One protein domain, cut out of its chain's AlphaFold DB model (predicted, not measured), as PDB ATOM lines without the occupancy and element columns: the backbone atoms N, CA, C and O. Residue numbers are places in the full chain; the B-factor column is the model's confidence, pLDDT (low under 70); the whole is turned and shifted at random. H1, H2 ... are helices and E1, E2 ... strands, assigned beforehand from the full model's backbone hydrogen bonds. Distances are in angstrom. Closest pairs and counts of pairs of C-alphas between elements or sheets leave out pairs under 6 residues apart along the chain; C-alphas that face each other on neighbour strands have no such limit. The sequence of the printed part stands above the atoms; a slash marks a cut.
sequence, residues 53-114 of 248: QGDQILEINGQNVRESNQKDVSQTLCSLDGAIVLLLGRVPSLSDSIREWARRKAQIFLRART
ATOM      1  N   GLN A  53      79.228  22.008  35.736       75.25
ATOM      2  CA  GLN A  53      77.920  21.632  36.252       75.25
ATOM      3  C   GLN A  53      76.824  22.434  35.535       75.25
ATOM      4  O   GLN A  53      76.872  23.664  35.486       75.25
ATOM      5  N   GLY A  54      75.828  21.722  35.006       76.88
ATOM      6  CA  GLY A  54      74.773  22.300  34.172       76.88
ATOM      7  C   GLY A  54      75.020  22.191  32.668       76.88
ATOM      8  O   GLY A  54      74.143  22.580  31.896       76.88
ATOM      9  N   ASP A  55      76.148  21.618  32.247       84.31
ATOM     10  CA  ASP A  55      76.325  21.182  30.866       84.31
ATOM     11  C   ASP A  55      75.458  19.949  30.583       84.31
ATOM     12  O   ASP A  55      75.415  18.990  31.356       84.31
ATOM     13  N   GLN A  56      74.748  19.988  29.459       86.62
ATOM     14  CA  GLN A  56      73.902  18.908  28.982       86.62
ATOM     15  C   GLN A  56      74.694  18.016  28.027       86.62
ATOM     16  O   GLN A  56      75.291  18.508  27.073       86.62
ATOM     17  N   ILE A  57      74.665  16.704  28.248       89.94
ATOM     18  CA  ILE A  57      75.246  15.739  27.312       89.94
ATOM     19  C   ILE A  57      74.298  15.605  26.120       89.94
ATOM     20  O   ILE A  57      73.130  15.260  26.284       89.94
ATOM     21  N   LEU A  58      74.794  15.926  24.929       89.50
ATOM     22  CA  LEU A  58      74.047  15.832  23.677       89.50
ATOM     23  C   LEU A  58      74.402  14.549  22.928       89.50
ATOM     24  O   LEU A  58      73.509  13.909  22.372       89.50
ATOM     25  N   GLU A  59      75.688  14.183  22.923       91.94
ATOM     26  CA  GLU A  59      76.199  12.997  22.232       91.94
ATOM     27  C   GLU A  59      77.344  12.335  23.006       91.94
ATOM     28  O   GLU A  59      78.123  13.018  23.679       91.94
ATOM     29  N   ILE A  60      77.458  11.012  22.874       92.44
ATOM     30  CA  ILE A  60      78.534  10.183  23.433       92.44
ATOM     31  C   ILE A  60      79.128   9.357  22.294       92.44
ATOM     32  O   ILE A  60      78.425   8.558  21.689       92.44
ATOM     33  N   ASN A  61      80.409   9.548  21.981       91.00
ATOM     34  CA  ASN A  61      81.101   8.874  20.877       91.00
ATOM     35  C   ASN A  61      80.348   8.972  19.530       91.00
ATOM     36  O   ASN A  61      80.342   8.033  18.741       91.00
ATOM     37  N   GLY A  62      79.689  10.112  19.278       88.94
ATOM     38  CA  GLY A  62      78.870  10.353  18.080       88.94
ATOM     39  C   GLY A  62      77.444   9.789  18.142       88.94
ATOM     40  O   GLY A  62      76.663  10.011  17.222       88.94
ATOM     41  N   GLN A  63      77.071   9.096  19.223       91.12
ATOM     42  CA  GLN A  63      75.703   8.642  19.454       91.12
ATOM     43  C   GLN A  63      74.883   9.747  20.121       91.12
ATOM     44  O   GLN A  63      75.241  10.221  21.199       91.12
ATOM     45  N   ASN A  64      73.755  10.126  19.518       92.06
ATOM     46  CA  ASN A  64      72.843  11.104  20.105       92.06
ATOM     47  C   ASN A  64      72.135  10.531  21.337       92.06
ATOM     48  O   ASN A  64      71.591   9.428  21.277       92.06
ATOM     49  N   VAL A  65      72.137  11.300  22.430       93.81
ATOM     50  CA  VAL A  65      71.536  10.916  23.719       93.81
ATOM     51  C   VAL A  65      70.543  11.950  24.259       93.81
ATOM     52  O   VAL A  65      70.188  11.921  25.434       93.81
ATOM     53  N   ARG A  66      70.068  12.882  23.421       89.88
ATOM     54  CA  ARG A  66      69.189  13.985  23.862       89.88
ATOM     55  C   ARG A  66      67.851  13.513  24.426       89.88
ATOM     56  O   ARG A  66      67.300  14.169  25.304       89.88
ATOM     57  N   GLU A  67      67.344  12.403  23.905       91.19
ATOM     58  CA  GLU A  67      66.066  11.799  24.296       91.19
ATOM     59  C   GLU A  67      66.260  10.545  25.166       91.19
ATOM     60  O   GLU A  67      65.294   9.878  25.533       91.19
ATOM     61  N   SER A  68      67.508  10.213  25.509       91.88
ATOM     62  CA  SER A  68      67.839   9.038  26.314       91.88
ATOM     63  C   SER A  68      67.596   9.283  27.803       91.88
ATOM     64  O   SER A  68      67.752  10.394  28.313       91.88
ATOM     65  N   ASN A  69      67.248   8.222  28.532       92.44
ATOM     66  CA  ASN A  69      67.068   8.295  29.978       92.44
ATOM     67  C   ASN A  69      68.428   8.347  30.701       92.44
ATOM     68  O   ASN A  69      69.434   7.838  30.208       92.44
ATOM     69  N   GLN A  70      68.454   8.898  31.919       90.12
ATOM     70  CA  GLN A  70      69.650   8.961  32.765       90.12
ATOM     71  C   GLN A  70      70.277   7.577  32.969       90.12
ATOM     72  O   GLN A  70      71.500   7.449  32.931       90.12
ATOM     73  N   LYS A  71      69.447   6.543  33.165       92.75
ATOM     74  CA  LYS A  71      69.921   5.167  33.339       92.75
ATOM     75  C   LYS A  71      70.681   4.686  32.104       92.75
ATOM     76  O   LYS A  71      71.808   4.217  32.240       92.75
ATOM     77  N   ASP A  72      70.117   4.879  30.920       90.69
ATOM     78  CA  ASP A  72      70.708   4.414  29.662       90.69
ATOM     79  C   ASP A  72      72.010   5.157  29.354       90.69
ATOM     80  O   ASP A  72      73.014   4.543  28.994       90.69
ATOM     81  N   VAL A  73      72.029   6.473  29.590       91.00
ATOM     82  CA  VAL A  73      73.234   7.304  29.472       91.00
ATOM     83  C   VAL A  73      74.319   6.830  30.440       91.00
ATOM     84  O   VAL A  73      75.471   6.673  30.041       91.00
ATOM     85  N   SER A  74      73.959   6.551  31.698       89.88
ATOM     86  CA  SER A  74      74.912   6.064  32.699       89.88
ATOM     87  C   SER A  74      75.473   4.692  32.337       89.88
ATOM     88  O   SER A  74      76.679   4.491  32.415       89.88
ATOM     89  N   GLN A  75      74.626   3.773  31.869       92.44
ATOM     90  CA  GLN A  75      75.050   2.442  31.455       92.44
ATOM     91  C   GLN A  75      75.972   2.518  30.238       92.44
ATOM     92  O   GLN A  75      77.003   1.855  30.223       92.44
ATOM     93  N   THR A  76      75.641   3.373  29.269       88.56
ATOM     94  CA  THR A  76      76.482   3.620  28.094       88.56
ATOM     95  C   THR A  76      77.861   4.110  28.524       88.56
ATOM     96  O   THR A  76      78.857   3.489  28.170       88.56
ATOM     97  N   LEU A  77      77.933   5.147  29.366       90.44
ATOM     98  CA  LEU A  77      79.203   5.665  29.887       90.44
ATOM     99  C   LEU A  77      79.999   4.620  30.680       90.44
ATOM    100  O   LEU A  77      81.216   4.584  30.560       90.44
ATOM    101  N   CYS A  78      79.328   3.769  31.460       90.94
ATOM    102  CA  CYS A  78      79.978   2.702  32.221       90.94
ATOM    103  C   CYS A  78      80.484   1.550  31.339       90.94
ATOM    104  O   CYS A  78      81.437   0.879  31.716       90.94
ATOM    105  N   SER A  79      79.828   1.289  30.207       90.88
ATOM    106  CA  SER A  79      80.198   0.206  29.285       90.88
ATOM    107  C   SER A  79      81.298   0.576  28.291       90.88
ATOM    108  O   SER A  79      81.865  -0.308  27.655       90.88
ATOM    109  N   LEU A  80      81.574   1.870  28.116       88.50
ATOM    110  CA  LEU A  80      82.596   2.347  27.194       88.50
ATOM    111  C   LEU A  80      83.979   2.211  27.830       88.50
ATOM    112  O   LEU A  80      84.220   2.735  28.914       88.50
ATOM    113  N   ASP A  81      84.886   1.550  27.119       87.75
ATOM    114  CA  ASP A  81      86.295   1.459  27.489       87.75
ATOM    115  C   ASP A  81      87.147   2.327  26.547       87.75
ATOM    116  O   ASP A  81      86.871   2.440  25.348       87.75
ATOM    117  N   GLY A  82      88.174   2.974  27.090       87.00
ATOM    118  CA  GLY A  82      89.047   3.890  26.356       87.00
ATOM    119  C   GLY A  82      88.569   5.349  26.291       87.00
ATOM    120  O   GLY A  82      88.019   5.902  27.244       87.00
ATOM    121  N   ALA A  83      88.886   6.032  25.186       85.25
ATOM    122  CA  ALA A  83      88.651   7.468  25.042       85.25
ATOM    123  C   ALA A  83      87.168   7.774  24.770       85.25
ATOM    124  O   ALA A  83      86.600   7.306  23.785       85.25
ATOM    125  N   ILE A  84      86.566   8.608  25.621       89.38
ATOM    126  CA  ILE A  84      85.168   9.032  25.497       89.38
ATOM    127  C   ILE A  84      85.118  10.457  24.941       89.38
ATOM    128  O   ILE A  84      85.664  11.393  25.529       89.38
ATOM    129  N   VAL A  85      84.430  10.628  23.815       87.81
ATOM    130  CA  VAL A  85      84.172  11.918  23.171       87.81
ATOM    131  C   VAL A  85      82.751  12.350  23.504       87.81
ATOM    132  O   VAL A  85      81.788  11.677  23.143       87.81
ATOM    133  N   LEU A  86      82.611  13.482  24.188       90.69
ATOM    134  CA  LEU A  86      81.315  14.029  24.580       90.69
ATOM    135  C   LEU A  86      81.019  15.301  23.790       90.69
ATOM    136  O   LEU A  86      81.843  16.218  23.765       90.69
ATOM    137  N   LEU A  87      79.819  15.391  23.214       87.94
ATOM    138  CA  LEU A  87      79.271  16.666  22.761       87.94
ATOM    139  C   LEU A  87      78.429  17.254  23.889       87.94
ATOM    140  O   LEU A  87      77.421  16.670  24.289       87.94
ATOM    141  N   LEU A  88      78.838  18.416  24.390       88.81
ATOM    142  CA  LEU A  88      78.164  19.102  25.487       88.81
ATOM    143  C   LEU A  88      77.463  20.368  24.993       88.81
ATOM    144  O   LEU A  88      78.014  21.135  24.207       88.81
ATOM    145  N   GLY A  89      76.253  20.603  25.491       86.44
ATOM    146  CA  GLY A  89      75.505  21.841  25.321       86.44
ATOM    147  C   GLY A  89      75.437  22.598  26.639       86.44
ATOM    148  O   GLY A  89      74.869  22.105  27.610       86.44
ATOM    149  N   ARG A  90      75.982  23.816  26.689       83.31
ATOM    150  CA  ARG A  90      75.842  24.668  27.874       83.31
ATOM    151  C   ARG A  90      74.504  25.388  27.835       83.31
ATOM    152  O   ARG A  90      74.252  26.179  26.928       83.31
ATOM    153  N   VAL A  91      73.675  25.153  28.847       81.75
ATOM    154  CA  VAL A  91      72.393  25.845  29.016       81.75
ATOM    155  C   VAL A  91      72.526  26.810  30.201       81.75
ATOM    156  O   VAL A  91      72.529  26.355  31.349       81.75
ATOM    157  N   PRO A  92      72.664  28.134  29.970       73.44
ATOM    158  CA  PRO A  92      72.956  29.100  31.035       73.44
ATOM    159  C   PRO A  92      71.892  29.127  32.136       73.44
ATOM    160  O   PRO A  92      72.220  29.082  33.317       73.44
ATOM    161  N   SER A  93      70.613  29.092  31.756       77.69
ATOM    162  CA  SER A  93      69.487  29.100  32.698       77.69
ATOM    163  C   SER A  93      69.475  27.875  33.615       77.69
ATOM    164  O   SER A  93      69.258  27.996  34.823       77.69
ATOM    165  N   LEU A  94      69.755  26.693  33.061       75.00
ATOM    166  CA  LEU A  94      69.864  25.454  33.822       75.00
ATOM    167  C   LEU A  94      71.088  25.493  34.740       75.00
ATOM    168  O   LEU A  94      70.972  25.192  35.927       75.00
ATOM    169  N   SER A  95      72.228  25.950  34.222       75.56
ATOM    170  CA  SER A  95      73.472  26.095  34.984       75.56
ATOM    171  C   SER A  95      73.291  27.005  36.201       75.56
ATOM    172  O   SER A  95      73.695  26.649  37.307       75.56
ATOM    173  N   ASP A  96      72.624  28.148  36.032       73.62
ATOM    174  CA  ASP A  96      72.344  29.086  37.121       73.62
ATOM    175  C   ASP A  96      71.358  28.505  38.138       73.62
ATOM    176  O   ASP A  96      71.558  28.647  39.346       73.62
ATOM    177  N   SER A  97      70.328  27.791  37.673       74.19
ATOM    178  CA  SER A  97      69.361  27.130  38.556       74.19
ATOM    179  C   SER A  97      69.998  26.021  39.400       74.19
ATOM    180  O   SER A  97      69.730  25.932  40.599       74.19
ATOM    181  N   ILE A  98      70.893  25.224  38.808       77.69
ATOM    182  CA  ILE A  98      71.623  24.160  39.494       77.69
ATOM    183  C   ILE A  98      72.629  24.767  40.471       77.69
ATOM    184  O   ILE A  98      72.714  24.317  41.613       77.69
ATOM    185  N   ARG A  99      73.338  25.829  40.072       75.88
ATOM    186  CA  ARG A  99      74.263  26.548  40.955       75.88
ATOM    187  C   ARG A  99      73.536  27.144  42.158       75.88
ATOM    188  O   ARG A  99      73.999  27.010  43.287       75.88
ATOM    189  N   GLU A 100      72.379  27.762  41.945       73.12
ATOM    190  CA  GLU A 100      71.559  28.319  43.022       73.12
ATOM    191  C   GLU A 100      70.959  27.220  43.913       73.12
ATOM    192  O   GLU A 100      70.919  27.370  45.137       73.12
ATOM    193  N   TRP A 101      70.543  26.089  43.338       77.75
ATOM    194  CA  TRP A 101      70.116  24.914  44.100       77.75
ATOM    195  C   TRP A 101      71.253  24.365  44.972       77.75
ATOM    196  O   TRP A 101      71.059  24.171  46.176       77.75
ATOM    197  N   ALA A 102      72.448  24.194  44.403       70.31
ATOM    198  CA  ALA A 102      73.637  23.731  45.112       70.31
ATOM    199  C   ALA A 102      74.014  24.706  46.237       70.31
ATOM    200  O   ALA A 102      74.231  24.291  47.378       70.31
ATOM    201  N   ARG A 103      73.972  26.019  45.963       74.25
ATOM    202  CA  ARG A 103      74.190  27.077  46.959       74.25
ATOM    203  C   ARG A 103      73.183  26.990  48.104       74.25
ATOM    204  O   ARG A 103      73.575  27.056  49.268       74.25
ATOM    205  N   ARG A 104      71.890  26.813  47.815       68.94
ATOM    206  CA  ARG A 104      70.851  26.668  48.851       68.94
ATOM    207  C   ARG A 104      71.029  25.404  49.675       68.94
ATOM    208  O   ARG A 104      70.893  25.470  50.892       68.94
ATOM    209  N   LYS A 105      71.359  24.272  49.052       65.25
ATOM    210  CA  LYS A 105      71.638  23.022  49.772       65.25
ATOM    211  C   LYS A 105      72.848  23.158  50.694       65.25
ATOM    212  O   LYS A 105      72.748  22.785  51.860       65.25
ATOM    213  N   ALA A 106      73.928  23.786  50.230       59.06
ATOM    214  CA  ALA A 106      75.086  24.092  51.067       59.06
ATOM    215  C   ALA A 106      74.717  25.014  52.249       59.06
ATOM    216  O   ALA A 106      75.112  24.767  53.385       59.06
ATOM    217  N   GLN A 107      73.885  26.035  52.017       59.84
ATOM    218  CA  GLN A 107      73.402  26.937  53.071       59.84
ATOM    219  C   GLN A 107      72.452  26.257  54.071       59.84
ATOM    220  O   GLN A 107      72.465  26.605  55.248       59.84
ATOM    221  N   ILE A 108      71.651  25.275  53.645       57.00
ATOM    222  CA  ILE A 108      70.822  24.457  54.546       57.00
ATOM    223  C   ILE A 108      71.715  23.634  55.481       57.00
ATOM    224  O   ILE A 108      71.479  23.622  56.689       57.00
ATOM    225  N   PHE A 109      72.781  23.027  54.953       51.47
ATOM    226  CA  PHE A 109      73.773  22.323  55.768       51.47
ATOM    227  C   PHE A 109      74.511  23.251  56.743       51.47
ATOM    228  O   PHE A 109      74.830  22.829  57.851       51.47
ATOM    229  N   LEU A 110      74.735  24.521  56.387       49.34
ATOM    230  CA  LEU A 110      75.328  25.516  57.291       49.34
ATOM    231  C   LEU A 110      74.332  26.036  58.344       49.34
ATOM    232  O   LEU A 110      74.695  26.170  59.509       49.34
ATOM    233  N   ARG A 111      73.059  26.266  57.993       46.94
ATOM    234  CA  ARG A 111      72.018  26.714  58.944       46.94
ATOM    235  C   ARG A 111      71.611  25.639  59.951       46.94
ATOM    236  O   ARG A 111      71.277  25.974  61.088       46.94
ATOM    237  N   ALA A 112      71.709  24.363  59.579       47.91
ATOM    238  CA  ALA A 112      71.568  23.256  60.524       47.91
ATOM    239  C   ALA A 112      72.656  23.273  61.619       47.91
ATOM    240  O   ALA A 112      72.465  22.682  62.675       47.91
ATOM    241  N   ARG A 113      73.771  23.993  61.405       47.50
ATOM    242  CA  ARG A 113      74.874  24.129  62.372       47.50
ATOM    243  C   ARG A 113      74.807  25.390  63.234       47.50
ATOM    244  O   ARG A 113      75.550  25.472  64.202       47.50
ATOM    245  N   THR A 114      73.944  26.361  62.920       42.50
ATOM    246  CA  THR A 114      73.801  27.598  63.718       42.50
ATOM    247  C   THR A 114      72.485  27.671  64.485       42.50
ATOM    248  O   THR A 114      72.176  28.694  65.090       42.50
TER     249      THR A 114
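This is residues 53 to 114 of the 248 residues of the protein "Hypothetical protein" of Oppiella nova (UniProt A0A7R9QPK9). Two short antiparallel strands, E1 and E2, form a narrow ribbon, with the short helix H1 near the end where E1 finishes and E2 starts, and the long helix H2 running out from the other end as an arm. Residues 100 to 114, of which 100 to 111 belong to H2, stick out free, and this arm makes much of the length. The printed part has 62 residues, with two named helices and two named strands in the order E1, H1, E2, H2; the sheet has the order E1, E2 and is antiparallel, and the class is mixed, helices and strands. The whole is only just loose, close to extended, with a radius of gyration of the C-alphas of 15.7 A and spans of 48 by 24 by 20 A.

E1 takes residues 55 to 60 and is 13.5 A long from first to last C-alpha, beginning at C-alpha 55 at (76.325, 21.182, 30.866). Residues 59 to 60 of E1 pair with residues 63 to 64, antiparallel, a short pairing outside the named strands. H1 takes residues 70 to 79 and is 14.1 A long. E2 takes residues 86 to 90 and is 12.4 A long. H2 takes residues 92 to 111 and is 28.0 A long, from C-alpha 92 at (72.956, 29.100, 31.035) to C-alpha 111 at (72.018, 26.714, 58.944).

E1 and E2 are antiparallel neighbours, with 153 degrees between their N-to-C directions. C-alphas 55 and 90 face each other at 4.6 A, and C-alphas 60 and 86 at 4.9 A. Across the pair, N 56 and O 89 are 2.8 A apart and N 87 and O 59 are 3.0 A apart, both within hydrogen-bond range. E1 and H1 have one pair of C-alphas within 8 A, those of Ile 60 and Leu 77, 7.9 A apart. E1 and H2 also have one such pair, the C-alphas of Asp 55 and Ser 95, 7.0 A apart. H1 and H2 are apart. In H1 and H2, every O i to N i+4 pair is within hydrogen-bond range.

The two C-alphas farthest apart, those of Gly 62 and Thr 114, are 49.1 A from each other. Without the free stretch, the body of 47 residues spans 32 by 19 by 17 A, with a radius of gyration of 11.5 A. The printed part has no cut. The link from E2 to H2 is tight, with 1 residue; those from E1 to H1 and from H1 to E2 are short, with 9 and 6 residues. The mean pLDDT of the printed part is 79.9, and residues 104 to 114 are under 70 in this predicted model.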